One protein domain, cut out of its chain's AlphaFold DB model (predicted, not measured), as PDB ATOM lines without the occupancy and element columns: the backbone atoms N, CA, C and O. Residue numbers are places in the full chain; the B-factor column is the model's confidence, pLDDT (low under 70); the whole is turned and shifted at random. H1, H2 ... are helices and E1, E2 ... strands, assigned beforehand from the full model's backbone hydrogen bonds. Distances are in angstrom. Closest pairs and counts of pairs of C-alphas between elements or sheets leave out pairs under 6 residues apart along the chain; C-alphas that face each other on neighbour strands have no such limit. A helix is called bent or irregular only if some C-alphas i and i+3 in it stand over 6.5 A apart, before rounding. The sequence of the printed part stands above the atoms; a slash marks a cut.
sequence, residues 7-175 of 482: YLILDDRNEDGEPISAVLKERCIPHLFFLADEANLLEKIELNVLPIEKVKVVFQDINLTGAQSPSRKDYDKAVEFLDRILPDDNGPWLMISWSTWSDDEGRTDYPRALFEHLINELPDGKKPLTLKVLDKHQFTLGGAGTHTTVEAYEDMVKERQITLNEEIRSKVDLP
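Overview. This is residues 7 to 175 of the 482 residues of an uncharacterized protein of Flavobacteriaceae bacterium (UniProt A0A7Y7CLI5). A strongly twisted sheet of five parallel strands forms the core, with helices over both faces in three layers: H1 and H5 cover one face, H3 and H4 the other. H2 is off the sheet, near H3, and a long stretch with no named element, residues 136 to 157, leads from E5 to H5. The 169 printed residues hold five named helices and five named strands in the order E1 H1 E2 H2 E3 H3 E4 H4 E5 H5, and the sheet's order is E2 E1 E3 E4 E5. The class is mixed, helices and strands; the whole is compact, with a radius of gyration of the C-alphas of 15.2 A and spans of 40 by 38 by 34 A.

Arrangement. E1, residues 7 to 11, is parallel to its neighbour E2, residues 31 to 35, with N 32 and O 7 2.8 A apart. H1, residues 14 to 26, runs along the strands at a height over the sheet of 8.9 A. E1, H1, E2 form a strand-helix-strand unit, two parallel neighbour strands with a helix between, and its crossover is right-handed. H2, residues 38 to 46, is only just not on the sheet, with 4 pairs of C-alphas within 10 A. E3, residues 55 to 60, is parallel to E1, with N 8 and O 57 2.8 A apart; E2, H2, E3 form a split unit, with E1 between its strands, also right-handed. H3, residues 72 to 85, is on the sheet at a height of 10.4 A, on the opposite face from H1. H2 and H3 are close but not clearly touching, with the closest C-alphas, those of Leu 41 and Phe 81, 7.8 A apart. E4, residues 93 to 99, is parallel to E3, with N 96 and O 58 2.8 A apart. H4, residues 110 to 121, touches H3 at a steep tilt of 54 degrees, the same way; the closest C-alphas, those of Tyr 75 and Leu 114, are 5.7 A apart. E5, residues 128 to 135, is parallel to E4, with N 132 and O 95 2.8 A apart. E3, H3, E4 and E4, H4, E5 are right-handed strand-helix-strand units too. H5, residues 158 to 172, touches H1 about perpendicular, at 81 degrees; the closest C-alphas, those of Val 23 and Asn 165, are 6.1 A apart. In H2, H3, H4 and H5 every O i to N i+4 pair is within hydrogen-bond range; in H1 7 of 9 are.

Along the chain. E1 begins at C-alpha 7 (70.363, 141.332, 174.269). H1, 18.1 A long, is irregular, but only just: C-alphas 16 and 19 are 6.7 A apart. H3 is 19.9 A, H4 16.3 A, E4 18.6 A and E5 18.8 A long. H5, 20.9 A, ends at C-alpha 172 (76.906, 137.164, 179.763).

Size, cuts and confidence. The two C-alphas farthest apart, those of Leu 47 and Gly 106, are 44.2 A apart. The printed part has no cut. The links E3 to H3 and E5 to H5 are long. The mean pLDDT of the printed part is 89.0; residues 103 to 107 and 142 to 146 are under 70.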
ATOM      1  N   TYR A   7      68.951 140.969 174.358       94.06
ATOM      2  CA  TYR A   7      70.363 141.332 174.269       94.06
ATOM      3  C   TYR A   7      70.500 142.403 173.191       94.06
ATOM      4  O   TYR A   7      70.108 142.174 172.049       94.06
ATOM      5  N   LEU A   8      71.018 143.570 173.540       95.94
ATOM      6  CA  LEU A   8      71.226 144.670 172.609       95.94
ATOM      7  C   LEU A   8      72.707 144.752 172.240       95.94
ATOM      8  O   LEU A   8      73.564 144.630 173.108       95.94
ATOM      9  N   ILE A   9      73.009 144.959 170.966       97.00
ATOM     10  CA  ILE A   9      74.351 145.276 170.479       97.00
ATOM     11  C   ILE A   9      74.279 146.688 169.902       97.00
ATOM     12  O   ILE A   9      73.521 146.908 168.957       97.00
ATOM     13  N   LEU A  10      75.022 147.627 170.490       96.12
ATOM     14  CA  LEU A  10      75.121 149.016 170.047       96.12
ATOM     15  C   LEU A  10      76.546 149.281 169.554       96.12
ATOM     16  O   LEU A  10      77.485 149.313 170.349       96.12
ATOM     17  N   ASP A  11      76.687 149.464 168.246       94.69
ATOM     18  CA  ASP A  11      77.972 149.657 167.566       94.69
ATOM     19  C   ASP A  11      77.785 150.649 166.401       94.69
ATOM     20  O   ASP A  11      76.682 150.767 165.854       94.69
ATOM     21  N   ASP A  12      78.829 151.394 166.030       91.69
ATOM     22  CA  ASP A  12      78.804 152.293 164.868       91.69
ATOM     23  C   ASP A  12      78.975 151.539 163.540       91.69
ATOM     24  O   ASP A  12      78.740 152.114 162.473       91.69
ATOM     25  N   ARG A  13      79.359 150.254 163.588       90.38
ATOM     26  CA  ARG A  13      79.647 149.412 162.421       90.38
ATOM     27  C   ARG A  13      78.947 148.064 162.505       90.38
ATOM     28  O   ARG A  13      79.036 147.333 163.489       90.38
ATOM     29  N   ASN A  14      78.301 147.681 161.405       90.00
ATOM     30  CA  ASN A  14      77.642 146.376 161.305       90.00
ATOM     31  C   ASN A  14      78.651 145.226 161.410       90.00
ATOM     32  O   ASN A  14      78.377 144.214 162.048       90.00
ATOM     33  N   GLU A  15      79.816 145.396 160.786       90.94
ATOM     34  CA  GLU A  15      80.876 144.393 160.695       90.94
ATOM     35  C   GLU A  15      81.424 144.010 162.070       90.94
ATOM     36  O   GLU A  15      81.833 142.876 162.287       90.94
ATOM     37  N   ASP A  16      81.396 144.949 163.010       90.12
ATOM     38  CA  ASP A  16      81.947 144.756 164.339       90.12
ATOM     39  C   ASP A  16      80.939 144.135 165.318       90.12
ATOM     40  O   ASP A  16      81.340 143.430 166.247       90.12
ATOM     41  N   GLY A  17      79.638 144.347 165.106       91.81
ATOM     42  CA  GLY A  17      78.581 143.692 165.881       91.81
ATOM     43  C   GLY A  17      78.159 142.321 165.349       91.81
ATOM     44  O   GLY A  17      77.625 141.506 166.110       91.81
ATOM     45  N   GLU A  18      78.394 142.038 164.062       93.69
ATOM     46  CA  GLU A  18      78.020 140.776 163.409       93.69
ATOM     47  C   GLU A  18      78.550 139.541 164.154       93.69
ATOM     48  O   GLU A  18      77.722 138.663 164.436       93.69
ATOM     49  N   PRO A  19      79.825 139.493 164.595       94.19
ATOM     50  CA  PRO A  19      80.365 138.310 165.256       94.19
ATOM     51  C   PRO A  19      79.722 138.017 166.610       94.19
ATOM     52  O   PRO A  19      79.482 136.856 166.947       94.19
ATOM     53  N   ILE A  20      79.362 139.056 167.373       94.81
ATOM     54  CA  ILE A  20      78.567 138.882 168.597       94.81
ATOM     55  C   ILE A  20      77.198 138.305 168.228       94.81
ATOM     56  O   ILE A  20      76.749 137.337 168.845       94.81
ATOM     57  N   SER A  21      76.544 138.861 167.204       94.94
ATOM     58  CA  SER A  21      75.245 138.369 166.736       94.94
ATOM     59  C   SER A  21      75.324 136.894 166.321       94.94
ATOM     60  O   SER A  21      74.462 136.108 166.714       94.94
ATOM     61  N   ALA A  22      76.371 136.480 165.600       94.44
ATOM     62  CA  ALA A  22      76.577 135.098 165.177       94.44
ATOM     63  C   ALA A  22      76.674 134.144 166.379       94.44
ATOM     64  O   ALA A  22      75.935 133.158 166.448       94.44
ATOM     65  N   VAL A  23      77.479 134.492 167.388       93.81
ATOM     66  CA  VAL A  23      77.600 133.707 168.628       93.81
ATOM     67  C   VAL A  23      76.272 133.623 169.390       93.81
ATOM     68  O   VAL A  23      75.907 132.563 169.911       93.81
ATOM     69  N   LEU A  24      75.508 134.716 169.461       93.12
ATOM     70  CA  LEU A  24      74.193 134.709 170.109       93.12
ATOM     71  C   LEU A  24      73.176 133.854 169.328       93.12
ATOM     72  O   LEU A  24      72.396 133.124 169.950       93.12
ATOM     73  N   LYS A  25      73.216 133.871 167.986       92.38
ATOM     74  CA  LYS A  25      72.383 133.017 167.111       92.38
ATOM     75  C   LYS A  25      72.666 131.537 167.325       92.38
ATOM     76  O   LYS A  25      71.717 130.779 167.517       92.38
ATOM     77  N   GLU A  26      73.936 131.131 167.364       90.38
ATOM     78  CA  GLU A  26      74.334 129.735 167.621       90.38
ATOM     79  C   GLU A  26      73.767 129.193 168.942       90.38
ATOM     80  O   GLU A  26      73.534 127.995 169.096       90.38
ATOM     81  N   ARG A  27      73.502 130.086 169.899       85.94
ATOM     82  CA  ARG A  27      72.979 129.755 171.230       85.94
ATOM     83  C   ARG A  27      71.469 129.903 171.360       85.94
ATOM     84  O   ARG A  27      70.930 129.673 172.448       85.94
ATOM     85  N   CYS A  28      70.791 130.283 170.279       88.62
ATOM     86  CA  CYS A  28      69.377 130.641 170.272       88.62
ATOM     87  C   CYS A  28      69.048 131.721 171.318       88.62
ATOM     88  O   CYS A  28      68.028 131.626 172.003       88.62
ATOM     89  N   ILE A  29      69.932 132.711 171.483       88.00
ATOM     90  CA  ILE A  29      69.708 133.860 172.363       88.00
ATOM     91  C   ILE A  29      69.074 134.985 171.531       88.00
ATOM     92  O   ILE A  29      69.706 135.463 170.580       88.00
ATOM     93  N   PRO A  30      67.843 135.421 171.858       88.62
ATOM     94  CA  PRO A  30      67.224 136.570 171.208       88.62
ATOM     95  C   PRO A  30      68.052 137.836 171.431       88.62
ATOM     96  O   PRO A  30      68.406 138.170 172.563       88.62
ATOM     97  N   HIS A  31      68.360 138.541 170.347       93.81
ATOM     98  CA  HIS A  31      69.141 139.771 170.384       93.81
ATOM     99  C   HIS A  31      68.712 140.726 169.271       93.81
ATOM    100  O   HIS A  31      68.121 140.309 168.273       93.81
ATOM    101  N   LEU A  32      69.038 142.000 169.455       94.88
ATOM    102  CA  LEU A  32      68.884 143.066 168.479       94.88
ATOM    103  C   LEU A  32      70.234 143.742 168.269       94.88
ATOM    104  O   LEU A  32      70.943 144.039 169.227       94.88
ATOM    105  N   PHE A  33      70.564 144.000 167.010       94.69
ATOM    106  CA  PHE A  33      71.651 144.897 166.650       94.69
ATOM    107  C   PHE A  33      71.060 146.271 166.325       94.69
ATOM    108  O   PHE A  33      70.092 146.361 165.565       94.69
ATOM    109  N   PHE A  34      71.632 147.324 166.899       94.62
ATOM    110  CA  PHE A  34      71.263 148.705 166.636       94.62
ATOM    111  C   PHE A  34      72.495 149.465 166.139       94.62
ATOM    112  O   PHE A  34      73.473 149.611 166.869       94.62
ATOM    113  N   LEU A  35      72.430 149.962 164.903       93.88
ATOM    114  CA  LEU A  35      73.488 150.783 164.319       93.88
ATOM    115  C   LEU A  35      73.436 152.193 164.921       93.88
ATOM    116  O   LEU A  35      72.411 152.875 164.819       93.88
ATOM    117  N   ALA A  36      74.523 152.618 165.565       91.38
ATOM    118  CA  ALA A  36      74.631 153.880 166.297       91.38
ATOM    119  C   ALA A  36      74.864 155.091 165.370       91.38
ATOM    120  O   ALA A  36      75.837 155.846 165.506       91.38
ATOM    121  N   ASP A  37      73.951 155.299 164.424       92.12
ATOM    122  CA  ASP A  37      73.926 156.457 163.535       92.12
ATOM    123  C   ASP A  37      72.594 157.225 163.630       92.12
ATOM    124  O   ASP A  37      71.544 156.676 163.972       92.12
ATOM    125  N   GLU A  38      72.653 158.536 163.382       90.81
ATOM    126  CA  GLU A  38      71.501 159.433 163.539       90.81
ATOM    127  C   GLU A  38      70.375 159.135 162.539       90.81
ATOM    128  O   GLU A  38      69.201 159.308 162.870       90.81
ATOM    129  N   ALA A  39      70.706 158.679 161.327       92.62
ATOM    130  CA  ALA A  39      69.714 158.409 160.293       92.62
ATOM    131  C   ALA A  39      68.873 157.178 160.654       92.62
ATOM    132  O   ALA A  39      67.645 157.239 160.595       92.62
ATOM    133  N   ASN A  40      69.520 156.104 161.112       92.38
ATOM    134  CA  ASN A  40      68.864 154.906 161.619       92.38
ATOM    135  C   ASN A  40      67.996 155.232 162.842       92.38
ATOM    136  O   ASN A  40      66.847 154.804 162.912       92.38
ATOM    137  N   LEU A  41      68.493 156.040 163.783       92.81
ATOM    138  CA  LEU A  41      67.704 156.455 164.943       92.81
ATOM    139  C   LEU A  41      66.418 157.190 164.543       92.81
ATOM    140  O   LEU A  41      65.343 156.846 165.035       92.81
ATOM    141  N   LEU A  42      66.515 158.169 163.639       93.75
ATOM    142  CA  LEU A  42      65.351 158.912 163.147       93.75
ATOM    143  C   LEU A  42      64.363 157.998 162.417       93.75
ATOM    144  O   LEU A  42      63.170 158.055 162.703       93.75
ATOM    145  N   GLU A  43      64.850 157.100 161.557       95.12
ATOM    146  CA  GLU A  43      64.008 156.126 160.854       95.12
ATOM    147  C   GLU A  43      63.214 155.251 161.841       95.12
ATOM    148  O   GLU A  43      62.007 155.063 161.688       95.12
ATOM    149  N   LYS A  44      63.861 154.731 162.894       92.25
ATOM    150  CA  LYS A  44      63.186 153.878 163.888       92.25
ATOM    151  C   LYS A  44      62.156 154.639 164.725       92.25
ATOM    152  O   LYS A  44      61.132 154.056 165.089       92.25
ATOM    153  N   ILE A  45      62.398 155.922 164.996       91.38
ATOM    154  CA  ILE A  45      61.416 156.802 165.645       91.38
ATOM    155  C   ILE A  45      60.212 157.019 164.719       91.38
ATOM    156  O   ILE A  45      59.075 156.849 165.154       91.38
ATOM    157  N   GLU A  46      60.438 157.334 163.440       93.88
ATOM    158  CA  GLU A  46      59.365 157.544 162.455       93.88
ATOM    159  C   GLU A  46      58.505 156.291 162.243       93.88
ATOM    160  O   GLU A  46      57.288 156.387 162.079       93.88
ATOM    161  N   LEU A  47      59.121 155.107 162.300       93.88
ATOM    162  CA  LEU A  47      58.428 153.821 162.211       93.88
ATOM    163  C   LEU A  47      57.698 153.418 163.502       93.88
ATOM    164  O   LEU A  47      56.985 152.413 163.494       93.88
ATOM    165  N   ASN A  48      57.855 154.172 164.595       91.25
ATOM    166  CA  ASN A  48      57.273 153.878 165.907       91.25
ATOM    167  C   ASN A  48      57.602 152.453 166.403       91.25
ATOM    168  O   ASN A  48      56.740 151.739 166.915       91.25
ATOM    169  N   VAL A  49      58.856 152.029 166.202       89.31
ATOM    170  CA  VAL A  49      59.385 150.724 166.654       89.31
ATOM    171  C   VAL A  49      60.317 150.844 167.866       89.31
ATOM    172  O   VAL A  49      60.895 149.852 168.302       89.31
ATOM    173  N   LEU A  50      60.472 152.060 168.390       91.38
ATOM    174  CA  LEU A  50      61.131 152.373 169.655       91.38
ATOM    175  C   LEU A  50      60.080 152.780 170.700       91.38
ATOM    176  O   LEU A  50      59.027 153.296 170.316       91.38
ATOM    177  N   PRO A  51      60.364 152.608 172.002       93.31
ATOM    178  CA  PRO A  51      61.619 152.109 172.578       93.31
ATOM    179  C   PRO A  51      61.718 150.568 172.615       93.31
ATOM    180  O   PRO A  51      60.732 149.854 172.456       93.31
ATOM    181  N   ILE A  52      62.931 150.047 172.811       91.88
ATOM    182  CA  ILE A  52      63.244 148.620 172.953       91.88
ATOM    183  C   ILE A  52      63.014 148.208 174.408       91.88
ATOM    184  O   ILE A  52      63.766 148.593 175.301       91.88
ATOM    185  N   GLU A  53      61.998 147.386 174.644       89.19
ATOM    186  CA  GLU A  53      61.647 146.924 175.986       89.19
ATOM    187  C   GLU A  53      62.473 145.711 176.448       89.19
ATOM    188  O   GLU A  53      62.927 144.874 175.656       89.19
ATOM    189  N   LYS A  54      62.589 145.569 177.776       87.38
ATOM    190  CA  LYS A  54      63.163 144.406 178.475       87.38
ATOM    191  C   LYS A  54      64.605 144.095 178.067       87.38
ATOM    192  O   LYS A  54      64.993 142.924 178.010       87.38
ATOM    193  N   VAL A  55      65.416 145.114 177.796       91.88
ATOM    194  CA  VAL A  55      66.850 144.937 177.534       91.88
ATOM    195  C   VAL A  55      67.557 144.566 178.834       91.88
ATOM    196  O   VAL A  55      67.445 145.294 179.817       91.88
ATOM    197  N   LYS A  56      68.273 143.434 178.855       91.31
ATOM    198  CA  LYS A  56      68.956 142.915 180.064       91.31
ATOM    199  C   LYS A  56      70.475 142.881 179.945       91.31
ATOM    200  O   LYS A  56      71.169 142.851 180.960       91.31
ATOM    201  N   VAL A  57      70.988 142.883 178.718       94.06
ATOM    202  CA  VAL A  57      72.418 142.928 178.410       94.06
ATOM    203  C   VAL A  57      72.611 143.864 177.226       94.06
ATOM    204  O   VAL A  57      71.899 143.726 176.232       94.06
ATOM    205  N   VAL A  58      73.570 144.780 177.319       96.06
ATOM    206  CA  VAL A  58      73.975 145.654 176.211       96.06
ATOM    207  C   VAL A  58      75.457 145.434 175.937       96.06
ATOM    208  O   VAL A  58      76.289 145.690 176.807       96.06
ATOM    209  N   PHE A  59      75.786 144.971 174.736       96.69
ATOM    210  CA  PHE A  59      77.131 145.057 174.182       96.69
ATOM    211  C   PHE A  59      77.313 146.459 173.616       96.69
ATOM    212  O   PHE A  59      76.617 146.836 172.678       96.69
ATOM    213  N   GLN A  60      78.207 147.231 174.221       96.44
ATOM    214  CA  GLN A  60      78.374 148.651 173.954       96.44
ATOM    215  C   GLN A  60      79.761 148.911 173.376       96.44
ATOM    216  O   GLN A  60      80.751 148.790 174.107       96.44
ATOM    217  N   ASP A  61      79.845 149.314 172.107       94.50
ATOM    218  CA  ASP A  61      81.090 149.899 171.614       94.50
ATOM    219  C   ASP A  61      81.347 151.262 172.262       94.50
ATOM    220  O   ASP A  61      80.436 152.015 172.614       94.50
ATOM    221  N   ILE A  62      82.625 151.552 172.466       91.88
ATOM    222  CA  ILE A  62      83.085 152.769 173.125       91.88
ATOM    223  C   ILE A  62      83.323 153.885 172.095       91.88
ATOM    224  O   ILE A  62      83.156 155.049 172.438       91.88
ATOM    225  N   ASN A  63      83.707 153.576 170.850       90.25
ATOM    226  CA  ASN A  63      84.133 154.568 169.856       90.25
ATOM    227  C   ASN A  63      83.051 154.837 168.801       90.25
ATOM    228  O   ASN A  63      83.265 154.669 167.600       90.25
ATOM    229  N   LEU A  64      81.899 155.333 169.249       90.12
ATOM    230  CA  LEU A  64      80.737 155.530 168.382       90.12
ATOM    231  C   LEU A  64      80.909 156.641 167.331       90.12
ATOM    232  O   LEU A  64      80.066 156.781 166.442       90.12
ATOM    233  N   THR A  65      81.927 157.499 167.441       86.62
ATOM    234  CA  THR A  65      82.187 158.578 166.471       86.62
ATOM    235  C   THR A  65      83.250 158.221 165.430       86.62
ATOM    236  O   THR A  65      83.479 159.007 164.507       86.62
ATOM    237  N   GLY A  66      83.899 157.059 165.553       78.94
ATOM    238  CA  GLY A  66      84.987 156.642 164.666       78.94
ATOM    239  C   GLY A  66      86.260 157.486 164.811       78.94
ATOM    240  O   GLY A  66      87.068 157.555 163.879       78.94
ATOM    241  N   ALA A  67      86.443 158.154 165.954       77.94
ATOM    242  CA  ALA A  67      87.627 158.955 166.246       77.94
ATOM    243  C   ALA A  67      88.879 158.078 166.440       77.94
ATOM    244  O   ALA A  67      88.799 156.865 166.630       77.94
ATOM    245  N   GLN A  68      90.068 158.696 166.409       77.25
ATOM    246  CA  GLN A  68      91.336 157.983 166.644       77.25
ATOM    247  C   GLN A  68      91.498 157.467 168.079       77.25
ATOM    248  O   GLN A  68      92.360 156.630 168.304       77.25
ATOM    249  N   SER A  69      90.712 157.973 169.028       83.38
ATOM    250  CA  SER A  69      90.652 157.508 170.414       83.38
ATOM    251  C   SER A  69      89.290 157.882 171.004       83.38
ATOM    252  O   SER A  69      88.808 158.977 170.685       83.38
ATOM    253  N   PRO A  70      88.707 157.059 171.891       87.88
ATOM    254  CA  PRO A  70      87.464 157.402 172.556       87.88
ATOM    255  C   PRO A  70      87.573 158.701 173.345       87.88
ATOM    256  O   PRO A  70      88.608 159.029 173.934       87.88
ATOM    257  N   SER A  71      86.482 159.449 173.362       90.69
ATOM    258  CA  SER A  71      86.399 160.752 173.998       90.69
ATOM    259  C   SER A  71      85.035 160.954 174.648       90.69
ATOM    260  O   SER A  71      84.099 160.188 174.436       90.69
ATOM    261  N   ARG A  72      84.883 162.060 175.384       90.69
ATOM    262  CA  ARG A  72      83.589 162.446 175.959       90.69
ATOM    263  C   ARG A  72      82.467 162.529 174.915       90.69
ATOM    264  O   ARG A  72      81.336 162.211 175.241       90.69
ATOM    265  N   LYS A  73      82.777 162.884 173.662       93.38
ATOM    266  CA  LYS A  73      81.773 162.925 172.585       93.38
ATOM    267  C   LYS A  73      81.173 161.553 172.297       93.38
ATOM    268  O   LYS A  73      79.991 161.471 171.988       93.38
ATOM    269  N   ASP A  74      81.971 160.495 172.395       94.44
ATOM    270  CA  ASP A  74      81.486 159.130 172.216       94.44
ATOM    271  C   ASP A  74      80.572 158.720 173.374       94.44
ATOM    272  O   ASP A  74      79.553 158.069 173.159       94.44
ATOM    273  N   TYR A  75      80.891 159.164 174.593       95.69
ATOM    274  CA  TYR A  75      80.082 158.884 175.777       95.69
ATOM    275  C   TYR A  75      78.759 159.651 175.752       95.69
ATOM    276  O   TYR A  75      77.712 159.067 176.014       95.69
ATOM    277  N   ASP A  76      78.791 160.931 175.371       95.94
ATOM    278  CA  ASP A  76      77.592 161.751 175.171       95.94
ATOM    279  C   ASP A  76      76.701 161.146 174.074       95.94
ATOM    280  O   ASP A  76      75.484 161.057 174.240       95.94
ATOM    281  N   LYS A  77      77.308 160.644 172.988       95.56
ATOM    282  CA  LYS A  77      76.591 159.912 171.939       95.56
ATOM    283  C   LYS A  77      75.946 158.641 172.509       95.56
ATOM    284  O   LYS A  77      74.762 158.420 172.288       95.56
ATOM    285  N   ALA A  78      76.667 157.835 173.291       96.69
ATOM    286  CA  ALA A  78      76.106 156.636 173.920       96.69
ATOM    287  C   ALA A  78      74.908 156.954 174.837       96.69
ATOM    288  O   ALA A  78      73.900 156.251 174.774       96.69
ATOM    289  N   VAL A  79      74.987 158.031 175.632       96.88
ATOM    290  CA  VAL A  79      73.865 158.532 176.448       96.88
ATOM    291  C   VAL A  79      72.672 158.884 175.561       96.88
ATOM    292  O   VAL A  79      71.572 158.411 175.828       96.88
ATOM    293  N   GLU A  80      72.881 159.654 174.489       95.50
ATOM    294  CA  GLU A  80      71.805 160.051 173.573       95.50
ATOM    295  C   GLU A  80      71.091 158.843 172.952       95.50
ATOM    296  O   GLU A  80      69.858 158.806 172.913       95.50
ATOM    297  N   PHE A  81      71.846 157.848 172.473       95.69
ATOM    298  CA  PHE A  81      71.251 156.641 171.901       95.69
ATOM    299  C   PHE A  81      70.487 155.851 172.960       95.69
ATOM    300  O   PHE A  81      69.311 155.561 172.753       95.69
ATOM    301  N   LEU A  82      71.114 155.531 174.096       96.31
ATOM    302  CA  LEU A  82      70.488 154.722 175.145       96.31
ATOM    303  C   LEU A  82      69.241 155.396 175.730       96.31
ATOM    304  O   LEU A  82      68.238 154.718 175.941       96.31
ATOM    305  N   ASP A  83      69.261 156.715 175.927       95.44
ATOM    306  CA  ASP A  83      68.106 157.457 176.436       95.44
ATOM    307  C   ASP A  83      66.915 157.429 175.467       95.44
ATOM    308  O   ASP A  83      65.764 157.317 175.888       95.44
ATOM    309  N   ARG A  84      67.171 157.465 174.154       94.62
ATOM    310  CA  ARG A  84      66.109 157.444 173.137       94.62
ATOM    311  C   ARG A  84      65.613 156.044 172.788       94.62
ATOM    312  O   ARG A  84      64.454 155.902 172.401       94.62
ATOM    313  N   ILE A  85      66.471 155.025 172.869       95.38
ATOM    314  CA  ILE A  85      66.103 153.657 172.475       95.38
ATOM    315  C   ILE A  85      65.592 152.815 173.639       95.38
ATOM    316  O   ILE A  85      64.932 151.819 173.371       95.38
ATOM    317  N   LEU A  86      65.873 153.164 174.897       95.06
ATOM    318  CA  LEU A  86      65.374 152.429 176.062       95.06
ATOM    319  C   LEU A  86      64.204 153.175 176.719       95.06
ATOM    320  O   LEU A  86      64.244 154.404 176.811       95.06
ATOM    321  N   PRO A  87      63.171 152.467 177.213       93.06
ATOM    322  CA  PRO A  87      62.122 153.097 178.004       93.06
ATOM    323  C   PRO A  87      62.615 153.418 179.424       93.06
ATOM    324  O   PRO A  87      63.565 152.810 179.920       93.06
ATOM    325  N   ASP A  88      61.948 154.355 180.102       89.88
ATOM    326  CA  ASP A  88      62.276 154.744 181.484       89.88
ATOM    327  C   ASP A  88      62.104 153.590 182.489       89.88
ATOM    328  O   ASP A  88      62.676 153.631 183.573       89.88
ATOM    329  N   ASP A  89      61.334 152.555 182.153       87.06
ATOM    330  CA  ASP A  89      61.045 151.386 182.988       87.06
ATOM    331  C   ASP A  89      61.701 150.089 182.473       87.06
ATOM    332  O   ASP A  89      61.275 148.986 182.821       87.06
ATOM    333  N   ASN A  90      62.782 150.193 181.689       86.31
ATOM    334  CA  ASN A  90      63.462 149.034 181.093       86.31
ATOM    335  C   ASN A  90      64.019 148.031 182.130       86.31
ATOM    336  O   ASN A  90      64.113 146.823 181.878       86.31
ATOM    337  N   GLY A  91      64.361 148.534 183.316       75.38
ATOM    338  CA  GLY A  91      64.900 147.750 184.420       75.38
ATOM    339  C   GLY A  91      66.424 147.627 184.374       75.38
ATOM    340  O   GLY A  91      67.072 148.108 183.444       75.38
ATOM    341  N   PRO A  92      67.027 146.999 185.397       87.69
ATOM    342  CA  PRO A  92      68.476 146.908 185.488       87.69
ATOM    343  C   PRO A  92      69.035 146.000 184.388       87.69
ATOM    344  O   PRO A  92      68.495 144.925 184.113       87.69
ATOM    345  N   TRP A  93      70.160 146.407 183.805       92.75
ATOM    346  CA  TRP A  93      70.843 145.668 182.744       92.75
ATOM    347  C   TRP A  93      72.359 145.625 182.953       92.75
ATOM    348  O   TRP A  93      72.943 146.454 183.653       92.75
ATOM    349  N   LEU A  94      73.000 144.615 182.367       93.94
ATOM    350  CA  LEU A  94      74.452 144.443 182.349       93.94
ATOM    351  C   LEU A  94      75.045 145.149 181.126       93.94
ATOM    352  O   LEU A  94      74.686 144.820 179.995       93.94
ATOM    353  N   MET A  95      76.005 146.045 181.345       96.00
ATOM    354  CA  MET A  95      76.839 146.581 180.275       96.00
ATOM    355  C   MET A  95      78.027 145.649 180.030       96.00
ATOM    356  O   MET A  95      78.776 145.327 180.953       96.00
ATOM    357  N   ILE A  96      78.225 145.248 178.778       95.94
ATOM    358  CA  ILE A  96      79.444 144.597 178.307       95.94
ATOM    359  C   ILE A  96      80.113 145.566 177.339       95.94
ATOM    360  O   ILE A  96      79.598 145.789 176.248       95.94
ATOM    361  N   SER A  97      81.242 146.166 177.713       94.81
ATOM    362  CA  SER A  97      81.987 146.985 176.756       94.81
ATOM    363  C   SER A  97      82.566 146.088 175.666       94.81
ATOM    364  O   SER A  97      83.164 145.057 175.975       94.81
ATOM    365  N   TRP A  98      82.400 146.486 174.411       92.06
ATOM    366  CA  TRP A  98      82.885 145.783 173.229       92.06
ATOM    367  C   TRP A  98      83.795 146.713 172.438       92.06
ATOM    368  O   TRP A  98      83.332 147.462 171.590       92.06
ATOM    369  N   SER A  99      85.092 146.735 172.742       88.06
ATOM    370  CA  SER A  99      85.986 147.681 172.066       88.06
ATOM    371  C   SER A  99      87.438 147.234 172.048       88.06
ATOM    372  O   SER A  99      87.867 146.465 172.905       88.06
ATOM    373  N   THR A 100      88.199 147.750 171.079       86.31
ATOM    374  CA  THR A 100      89.660 147.553 170.977       86.31
ATOM    375  C   THR A 100      90.434 148.446 171.952       86.31
ATOM    376  O   THR A 100      91.650 148.334 172.050       86.31
ATOM    377  N   TRP A 101      89.732 149.334 172.664       83.12
ATOM    378  CA  TRP A 101      90.263 150.240 173.691       83.12
ATOM    379  C   TRP A 101      90.072 149.704 175.117       83.12
ATOM    380  O   TRP A 101      90.151 150.456 176.085       83.12
ATOM    381  N   SER A 102      89.760 148.414 175.243       77.44
ATOM    382  CA  SER A 102      89.423 147.771 176.516       77.44
ATOM    383  C   SER A 102      90.633 147.532 177.426       77.44
ATOM    384  O   SER A 102      90.458 147.462 178.637       77.44
ATOM    385  N   ASP A 103      91.834 147.418 176.851       69.25
ATOM    386  CA  ASP A 103      93.093 147.148 177.562       69.25
ATOM    387  C   ASP A 103      94.252 147.959 176.939       69.25
ATOM    388  O   ASP A 103      95.270 147.423 176.504       69.25
ATOM    389  N   ASP A 104      94.063 149.278 176.793       64.38
ATOM    390  CA  ASP A 104      95.112 150.178 176.287       64.38
ATOM    391  C   ASP A 104      96.142 150.429 177.404       64.38
ATOM    392  O   ASP A 104      95.884 151.201 178.334       64.38
ATOM    393  N   GLU A 105      97.279 149.722 177.336       54.34
ATOM    394  CA  GLU A 105      98.375 149.652 178.316       54.34
ATOM    395  C   GLU A 105      98.823 151.033 178.868       54.34
ATOM    396  O   GLU A 105      99.846 151.608 178.486       54.34
ATOM    397  N   GLY A 106      98.079 151.558 179.849       54.88
ATOM    398  CA  GLY A 106      98.510 152.625 180.754       54.88
ATOM    399  C   GLY A 106      98.079 154.064 180.440       54.88
ATOM    400  O   GLY A 106      98.755 154.976 180.922       54.88
ATOM    401  N   ARG A 107      96.999 154.320 179.679       60.69
ATOM    402  CA  ARG A 107      96.547 155.710 179.407       60.69
ATOM    403  C   ARG A 107      95.184 156.095 179.992       60.69
ATOM    404  O   ARG A 107      95.133 157.146 180.626       60.69
ATOM    405  N   THR A 108      94.142 155.264 179.871       70.12
ATOM    406  CA  THR A 108      92.802 155.510 180.452       70.12
ATOM    407  C   THR A 108      91.988 154.208 180.498       70.12
ATOM    408  O   THR A 108      91.969 153.481 179.512       70.12
ATOM    409  N   ASP A 109      91.261 153.933 181.589       88.19
ATOM    410  CA  ASP A 109      90.243 152.864 181.636       88.19
ATOM    411  C   ASP A 109      88.961 153.350 180.931       88.19
ATOM    412  O   ASP A 109      88.023 153.851 181.559       88.19
ATOM    413  N   TYR A 110      88.959 153.298 179.593       91.19
ATOM    414  CA  TYR A 110      87.838 153.774 178.777       91.19
ATOM    415  C   TYR A 110      86.510 153.043 179.058       91.19
ATOM    416  O   TYR A 110      85.486 153.732 179.106       91.19
ATOM    417  N   PRO A 111      86.472 151.706 179.266       93.56
ATOM    418  CA  PRO A 111      85.250 151.017 179.676       93.56
ATOM    419  C   PRO A 111      84.648 151.581 180.965       93.56
ATOM    420  O   PRO A 111      83.443 151.846 181.018       93.56
ATOM    421  N   ARG A 112      85.478 151.799 181.998       93.81
ATOM    422  CA  ARG A 112      85.024 152.374 183.271       93.81
ATOM    423  C   ARG A 112      84.553 153.811 183.103       93.81
ATOM    424  O   ARG A 112      83.496 154.146 183.627       93.81
ATOM    425  N   ALA A 113      85.296 154.627 182.358       93.81
ATOM    426  CA  ALA A 113      84.943 156.022 182.119       93.81
ATOM    427  C   ALA A 113      83.593 156.162 181.392       93.81
ATOM    428  O   ALA A 113      82.775 156.993 181.785       93.81
ATOM    429  N   LEU A 114      83.319 155.316 180.389       95.44
ATOM    430  CA  LEU A 114      82.005 155.261 179.743       95.44
ATOM    431  C   LEU A 114      80.917 154.832 180.735       95.44
ATOM    432  O   LEU A 114      79.883 155.487 180.819       95.44
ATOM    433  N   PHE A 115      81.145 153.764 181.504       96.44
ATOM    434  CA  PHE A 115      80.173 153.287 182.489       96.44
ATOM    435  C   PHE A 115      79.814 154.372 183.515       96.44
ATOM    436  O   PHE A 115      78.636 154.615 183.756       96.44
ATOM    437  N   GLU A 116      80.804 155.069 184.075       95.81
ATOM    438  CA  GLU A 116      80.577 156.174 185.016       95.81
ATOM    439  C   GLU A 116      79.812 157.334 184.372       95.81
ATOM    440  O   GLU A 116      78.900 157.885 184.989       95.81
ATOM    441  N   HIS A 117      80.120 157.671 183.116       96.62
ATOM    442  CA  HIS A 117      79.377 158.686 182.367       96.62
ATOM    443  C   HIS A 117      77.906 158.295 182.180       96.62
ATOM    444  O   HIS A 117      77.019 159.103 182.444       96.62
ATOM    445  N   LEU A 118      77.625 157.034 181.826       96.44
ATOM    446  CA  LEU A 118      76.256 156.518 181.714       96.44
ATOM    447  C   LEU A 118      75.505 156.567 183.055       96.44
ATOM    448  O   LEU A 118      74.339 156.950 183.080       96.44
ATOM    449  N   ILE A 119      76.153 156.214 184.171       95.00
ATOM    450  CA  ILE A 119      75.551 156.289 185.517       95.00
ATOM    451  C   ILE A 119      75.191 157.730 185.904       95.00
ATOM    452  O   ILE A 119      74.176 157.946 186.572       95.00
ATOM    453  N   ASN A 120      76.015 158.700 185.507       94.56
ATOM    454  CA  ASN A 120      75.829 160.103 185.867       94.56
ATOM    455  C   ASN A 120      74.766 160.802 185.012       94.56
ATOM    456  O   ASN A 120      74.027 161.630 185.539       94.56
ATOM    457  N   GLU A 121      74.681 160.470 183.723       96.12
ATOM    458  CA  GLU A 121      73.879 161.233 182.762       96.12
ATOM    459  C   GLU A 121      72.544 160.558 182.386       96.12
ATOM    460  O   GLU A 121      71.596 161.256 182.032       96.12
ATOM    461  N   LEU A 122      72.420 159.223 182.468       94.56
ATOM    462  CA  LEU A 122      71.149 158.550 182.152       94.56
ATOM    463  C   LEU A 122      70.106 158.715 183.273       94.56
ATOM    464  O   LEU A 122      70.464 158.768 184.451       94.56
ATOM    465  N   PRO A 123      68.798 158.696 182.953       91.56
ATOM    466  CA  PRO A 123      67.735 158.557 183.949       91.56
ATOM    467  C   PRO A 123      67.848 157.252 184.751       91.56
ATOM    468  O   PRO A 123      68.272 156.227 184.219       91.56
ATOM    469  N   ASP A 124      67.411 157.255 186.016       86.81
ATOM    470  CA  ASP A 124      67.586 156.128 186.953       86.81
ATOM    471  C   ASP A 124      67.148 154.763 186.398       86.81
ATOM    472  O   ASP A 124      67.853 153.773 186.585       86.81
ATOM    473  N   GLY A 125      66.020 154.696 185.689       86.38
ATOM    474  CA  GLY A 125      65.510 153.436 185.141       86.38
ATOM    475  C   GLY A 125      66.199 152.946 183.859       86.38
ATOM    476  O   GLY A 125      65.931 151.827 183.419       86.38
ATOM    477  N   LYS A 126      67.123 153.739 183.294       93.00
ATOM    478  CA  LYS A 126      67.937 153.398 182.114       93.00
ATOM    479  C   LYS A 126      69.400 153.118 182.446       93.00
ATOM    480  O   LYS A 126      70.143 152.695 181.562       93.00
ATOM    481  N   LYS A 127      69.833 153.328 183.690       93.25
ATOM    482  CA  LYS A 127      71.232 153.139 184.096       93.25
ATOM    483  C   LYS A 127      71.646 151.660 184.051       93.25
ATOM    484  O   LYS A 127      70.878 150.800 184.496       93.25
ATOM    485  N   PRO A 128      72.865 151.343 183.578       94.44
ATOM    486  CA  PRO A 128      73.408 150.000 183.725       94.44
ATOM    487  C   PRO A 128      73.663 149.684 185.201       94.44
ATOM    488  O   PRO A 128      74.053 150.547 185.980       94.44
ATOM    489  N   LEU A 129      73.495 148.425 185.600       91.88
ATOM    490  CA  LEU A 129      73.763 147.993 186.973       91.88
ATOM    491  C   LEU A 129      75.250 147.694 187.200       91.88
ATOM    492  O   LEU A 129      75.780 147.887 188.291       91.88
ATOM    493  N   THR A 130      75.921 147.150 186.187       92.12
ATOM    494  CA  THR A 130      77.305 146.687 186.300       92.12
ATOM    495  C   THR A 130      77.992 146.638 184.938       92.12
ATOM    496  O   THR A 130      77.320 146.615 183.904       92.12
ATOM    497  N   LEU A 131      79.326 146.618 184.956       94.19
ATOM    498  CA  LEU A 131      80.193 146.593 183.785       94.19
ATOM    499  C   LEU A 131      80.978 145.282 183.734       94.19
ATOM    500  O   LEU A 131      81.601 144.870 184.715       94.19
ATOM    501  N   LYS A 132      81.032 144.687 182.547       94.31
ATOM    502  CA  LYS A 132      82.032 143.696 182.162       94.31
ATOM    503  C   LYS A 132      82.752 144.149 180.904       94.31
ATOM    504  O   LYS A 132      82.177 144.827 180.064       94.31
ATOM    505  N   VAL A 133      84.003 143.736 180.775       93.19
ATOM    506  CA  VAL A 133      84.853 144.120 179.648       93.19
ATOM    507  C   VAL A 133      85.068 142.919 178.736       93.19
ATOM    508  O   VAL A 133      85.471 141.850 179.214       93.19
ATOM    509  N   LEU A 134      84.768 143.102 177.448       91.62
ATOM    510  CA  LEU A 134      85.072 142.179 176.362       91.62
ATOM    511  C   LEU A 134      85.993 142.889 175.363       91.62
ATOM    512  O   LEU A 134      85.587 143.818 174.662       91.62
ATOM    513  N   ASP A 135      87.245 142.449 175.317       88.62
ATOM    514  CA  ASP A 135      88.243 143.051 174.443       88.62
ATOM    515  C   ASP A 135      88.080 142.567 172.995       88.62
ATOM    516  O   ASP A 135      88.198 141.380 172.688       88.62
ATOM    517  N   LYS A 136      87.815 143.520 172.100       86.94
ATOM    518  CA  LYS A 136      87.637 143.300 170.660       86.94
ATOM    519  C   LYS A 136      88.966 143.004 169.964       86.94
ATOM    520  O   LYS A 136      88.964 142.423 168.881       86.94
ATOM    521  N   HIS A 137      90.092 143.394 170.577       85.06
ATOM    522  CA  HIS A 137      91.430 143.350 169.983       85.06
ATOM    523  C   HIS A 137      91.756 141.977 169.374       85.06
ATOM    524  O   HIS A 137      92.121 141.860 168.198       85.06
ATOM    525  N   GLN A 138      91.500 140.929 170.153       84.44
ATOM    526  CA  GLN A 138      91.827 139.532 169.856       84.44
ATOM    527  C   GLN A 138      91.108 138.968 168.618       84.44
ATOM    528  O   GLN A 138      91.480 137.908 168.106       84.44
ATOM    529  N   PHE A 139      90.100 139.683 168.116       87.50
ATOM    530  CA  PHE A 139      89.245 139.270 167.007       87.50
ATOM    531  C   PHE A 139      89.429 140.140 165.753       87.50
ATOM    532  O   PHE A 139      88.722 139.960 164.764       87.50
ATOM    533  N   THR A 140      90.382 141.078 165.759       84.38
ATOM    534  CA  THR A 140      90.642 141.983 164.627       84.38
ATOM    535  C   THR A 140      91.560 141.379 163.557       84.38
ATOM    536  O   THR A 140      92.437 140.563 163.845       84.38
ATOM    537  N   LEU A 141      91.392 141.821 162.303       71.12
ATOM    538  CA  LEU A 141      92.154 141.337 161.136       71.12
ATOM    539  C   LEU A 141      93.672 141.614 161.201       71.12
ATOM    540  O   LEU A 141      94.449 140.922 160.545       71.12
ATOM    541  N   GLY A 142      94.105 142.632 161.953       64.00
ATOM    542  CA  GLY A 142      95.513 143.041 162.050       64.00
ATOM    543  C   GLY A 142      96.322 142.347 163.153       64.00
ATOM    544  O   GLY A 142      97.544 142.493 163.179       64.00
ATOM    545  N   GLY A 143      95.672 141.564 164.025       58.41
ATOM    546  CA  GLY A 143      96.292 140.980 165.219       58.41
ATOM    547  C   GLY A 143      96.589 142.008 166.322       58.41
ATOM    548  O   GLY A 143      96.395 143.205 166.128       58.41
ATOM    549  N   ALA A 144      97.062 141.530 167.484       55.53
ATOM    550  CA  ALA A 144      97.332 142.317 168.699       55.53
ATOM    551  C   ALA A 144      98.025 143.682 168.433       55.53
ATOM    552  O   ALA A 144      99.102 143.721 167.843       55.53
ATOM    553  N   GLY A 145      97.426 144.797 168.875       56.75
ATOM    554  CA  GLY A 145      97.897 146.185 168.709       56.75
ATOM    555  C   GLY A 145      97.226 147.076 167.638       56.75
ATOM    556  O   GLY A 145      97.503 148.273 167.616       56.75
ATOM    557  N   THR A 146      96.347 146.573 166.756       64.25
ATOM    558  CA  THR A 146      95.660 147.403 165.733       64.25
ATOM    559  C   THR A 146      94.178 147.674 166.036       64.25
ATOM    560  O   THR A 146      93.414 146.737 166.245       64.25
ATOM    561  N   HIS A 147      93.738 148.939 165.996       75.19
ATOM    562  CA  HIS A 147      92.321 149.336 166.135       75.19
ATOM    563  C   HIS A 147      91.562 149.211 164.799       75.19
ATOM    564  O   HIS A 147      91.096 150.201 164.231       75.19
ATOM    565  N   THR A 148      91.507 148.000 164.247       76.62
ATOM    566  CA  THR A 148      90.847 147.699 162.961       76.62
ATOM    567  C   THR A 148      89.525 146.962 163.159       76.62
ATOM    568  O   THR A 148      89.207 146.541 164.268       76.62
ATOM    569  N   THR A 149      88.773 146.787 162.072       82.12
ATOM    570  CA  THR A 149      87.534 145.996 162.038       82.12
ATOM    571  C   THR A 149      87.773 144.552 162.487       82.12
ATOM    572  O   THR A 149      88.853 143.979 162.264       82.12
ATOM    573  N   VAL A 150      86.758 143.979 163.124       86.00
ATOM    574  CA  VAL A 150      86.705 142.573 163.531       86.00
ATOM    575  C   VAL A 150      86.603 141.692 162.289       86.00
ATOM    576  O   VAL A 150      85.970 142.046 161.297       86.00
ATOM    577  N   GLU A 151      87.290 140.554 162.314       87.00
ATOM    578  CA  GLU A 151      87.154 139.535 161.275       87.00
ATOM    579  C   GLU A 151      85.718 138.993 161.275       87.00
ATOM    580  O   GLU A 151      85.160 138.735 162.339       87.00
ATOM    581  N   ALA A 152      85.104 138.817 160.103       88.56
ATOM    582  CA  ALA A 152      83.761 138.245 160.028       88.56
ATOM    583  C   ALA A 152      83.746 136.855 160.678       88.56
ATOM    584  O   ALA A 152      84.697 136.083 160.522       88.56
ATOM    585  N   TYR A 153      82.674 136.511 161.397       89.12
ATOM    586  CA  TYR A 153      82.652 135.277 162.189       89.12
ATOM    587  C   TYR A 153      82.910 134.021 161.345       89.12
ATOM    588  O   TYR A 153      83.619 133.118 161.784       89.12
ATOM    589  N   GLU A 154      82.387 133.981 160.119       89.06
ATOM    590  CA  GLU A 154      82.561 132.868 159.174       89.06
ATOM    591  C   GLU A 154      84.007 132.710 158.676       89.06
ATOM    592  O   GLU A 154      84.430 131.591 158.370       89.06
ATOM    593  N   ASP A 155      84.766 133.807 158.640       90.06
ATOM    594  CA  ASP A 155      86.156 133.842 158.185       90.06
ATOM    595  C   ASP A 155      87.145 133.541 159.325       90.06
ATOM    596  O   ASP A 155      88.259 133.066 159.078       90.06
ATOM    597  N   MET A 156      86.731 133.743 160.585       90.12
ATOM    598  CA  MET A 156      87.549 133.429 161.754       90.12
ATOM    599  C   MET A 156      87.965 131.953 161.776       90.12
ATOM    600  O   MET A 156      87.165 131.026 161.634       90.12
ATOM    601  N   VAL A 157      89.240 131.709 162.085       90.62
ATOM    602  CA  VAL A 157      89.713 130.351 162.387       90.62
ATOM    603  C   VAL A 157      88.957 129.771 163.588       90.62
ATOM    604  O   VAL A 157      88.676 130.476 164.557       90.62
ATOM    605  N   LYS A 158      88.679 128.459 163.564       90.25
ATOM    606  CA  LYS A 158      87.870 127.770 164.591       90.25
ATOM    607  C   LYS A 158      88.306 128.045 166.030       90.25
ATOM    608  O   LYS A 158      87.462 128.162 166.907       90.25
ATOM    609  N   GLU A 159      89.609 128.143 166.282       90.56
ATOM    610  CA  GLU A 159      90.137 128.455 167.615       90.56
ATOM    611  C   GLU A 159      89.658 129.831 168.102       90.56
ATOM    612  O   GLU A 159      89.178 129.938 169.224       90.56
ATOM    613  N   ARG A 160      89.671 130.856 167.236       89.25
ATOM    614  CA  ARG A 160      89.163 132.197 167.563       89.25
ATOM    615  C   ARG A 160      87.644 132.222 167.727       89.25
ATOM    616  O   ARG A 160      87.163 132.880 168.643       89.25
ATOM    617  N   GLN A 161      86.899 131.460 166.921       91.62
ATOM    618  CA  GLN A 161      85.449 131.291 167.114       91.62
ATOM    619  C   GLN A 161      85.128 130.680 168.485       91.62
ATOM    620  O   GLN A 161      84.210 131.141 169.163       91.62
ATOM    621  N   ILE A 162      85.892 129.663 168.908       91.69
ATOM    622  CA  ILE A 162      85.760 129.035 170.231       91.69
ATOM    623  C   ILE A 162      86.082 130.053 171.328       91.69
ATOM    624  O   ILE A 162      85.281 130.205 172.247       91.69
ATOM    625  N   THR A 163      87.186 130.794 171.203       92.56
ATOM    626  CA  THR A 163      87.564 131.836 172.168       92.56
ATOM    627  C   THR A 163      86.487 132.914 172.294       92.56
ATOM    628  O   THR A 163      86.070 133.213 173.409       92.56
ATOM    629  N   LEU A 164      85.965 133.448 171.182       92.19
ATOM    630  CA  LEU A 164      84.884 134.441 171.208       92.19
ATOM    631  C   LEU A 164      83.629 133.875 171.887       92.19
ATOM    632  O   LEU A 164      83.001 134.538 172.713       92.19
ATOM    633  N   ASN A 165      83.284 132.625 171.576       92.12
ATOM    634  CA  ASN A 165      82.181 131.918 172.212       92.12
ATOM    635  C   ASN A 165      82.371 131.801 173.734       92.12
ATOM    636  O   ASN A 165      81.431 132.047 174.498       92.12
ATOM    637  N   GLU A 166      83.547 131.384 174.193       91.81
ATOM    638  CA  GLU A 166      83.861 131.210 175.614       91.81
ATOM    639  C   GLU A 166      83.885 132.545 176.361       91.81
ATOM    640  O   GLU A 166      83.274 132.657 177.428       91.81
ATOM    641  N   GLU A 167      84.478 133.576 175.763       92.50
ATOM    642  CA  GLU A 167      84.468 134.935 176.296       92.50
ATOM    643  C   GLU A 167      83.033 135.445 176.435       92.50
ATOM    644  O   GLU A 167      82.594 135.709 177.554       92.50
ATOM    645  N   ILE A 168      82.238 135.455 175.358       92.06
ATOM    646  CA  ILE A 168      80.832 135.881 175.422       92.06
ATOM    647  C   ILE A 168      80.077 135.071 176.479       92.06
ATOM    648  O   ILE A 168      79.347 135.657 177.270       92.06
ATOM    649  N   ARG A 169      80.289 133.749 176.572       89.19
ATOM    650  CA  ARG A 169      79.669 132.909 177.614       89.19
ATOM    651  C   ARG A 169      79.973 133.414 179.021       89.19
ATOM    652  O   ARG A 169      79.049 133.584 179.807       89.19
ATOM    653  N   SER A 170      81.247 133.625 179.326       89.75
ATOM    654  CA  SER A 170      81.679 134.044 180.659       89.75
ATOM    655  C   SER A 170      81.209 135.465 180.994       89.75
ATOM    656  O   SER A 170      80.908 135.791 182.148       89.75
ATOM    657  N   LYS A 171      81.102 136.335 179.981       90.31
ATOM    658  CA  LYS A 171      80.701 137.727 180.172       90.31
ATOM    659  C   LYS A 171      79.190 137.878 180.300       90.31
ATOM    660  O   LYS A 171      78.764 138.662 181.137       90.31
ATOM    661  N   VAL A 172      78.373 137.085 179.608       86.88
ATOM    662  CA  VAL A 172      76.906 137.164 179.763       86.88
ATOM    663  C   VAL A 172      76.386 136.576 181.079       86.88
ATOM    664  O   VAL A 172      75.236 136.826 181.436       86.88
ATOM    665  N   ASP A 173      77.201 135.825 181.828       84.94
ATOM    666  CA  ASP A 173      76.797 135.327 183.148       84.94
ATOM    667  C   ASP A 173      76.541 136.487 184.122       84.94
ATOM    668  O   ASP A 173      77.410 137.314 184.392       84.94
ATOM    669  N   LEU A 174      75.329 136.584 184.650       84.25
ATOM    670  CA  LEU A 174      74.909 137.752 185.416       84.25
ATOM    671  C   LEU A 174      75.444 137.717 186.856       84.25
ATOM    672  O   LEU A 174      75.503 136.640 187.451       84.25
ATOM    673  N   PRO A 175      75.781 138.874 187.457       84.38
ATOM    674  CA  PRO A 175      76.060 138.952 188.890       84.38
ATOM    675  C   PRO A 175      74.859 138.506 189.731       84.38
ATOM    676  O   PRO A 175      73.719 138.724 189.321       84.38
TER     677      PRO A 175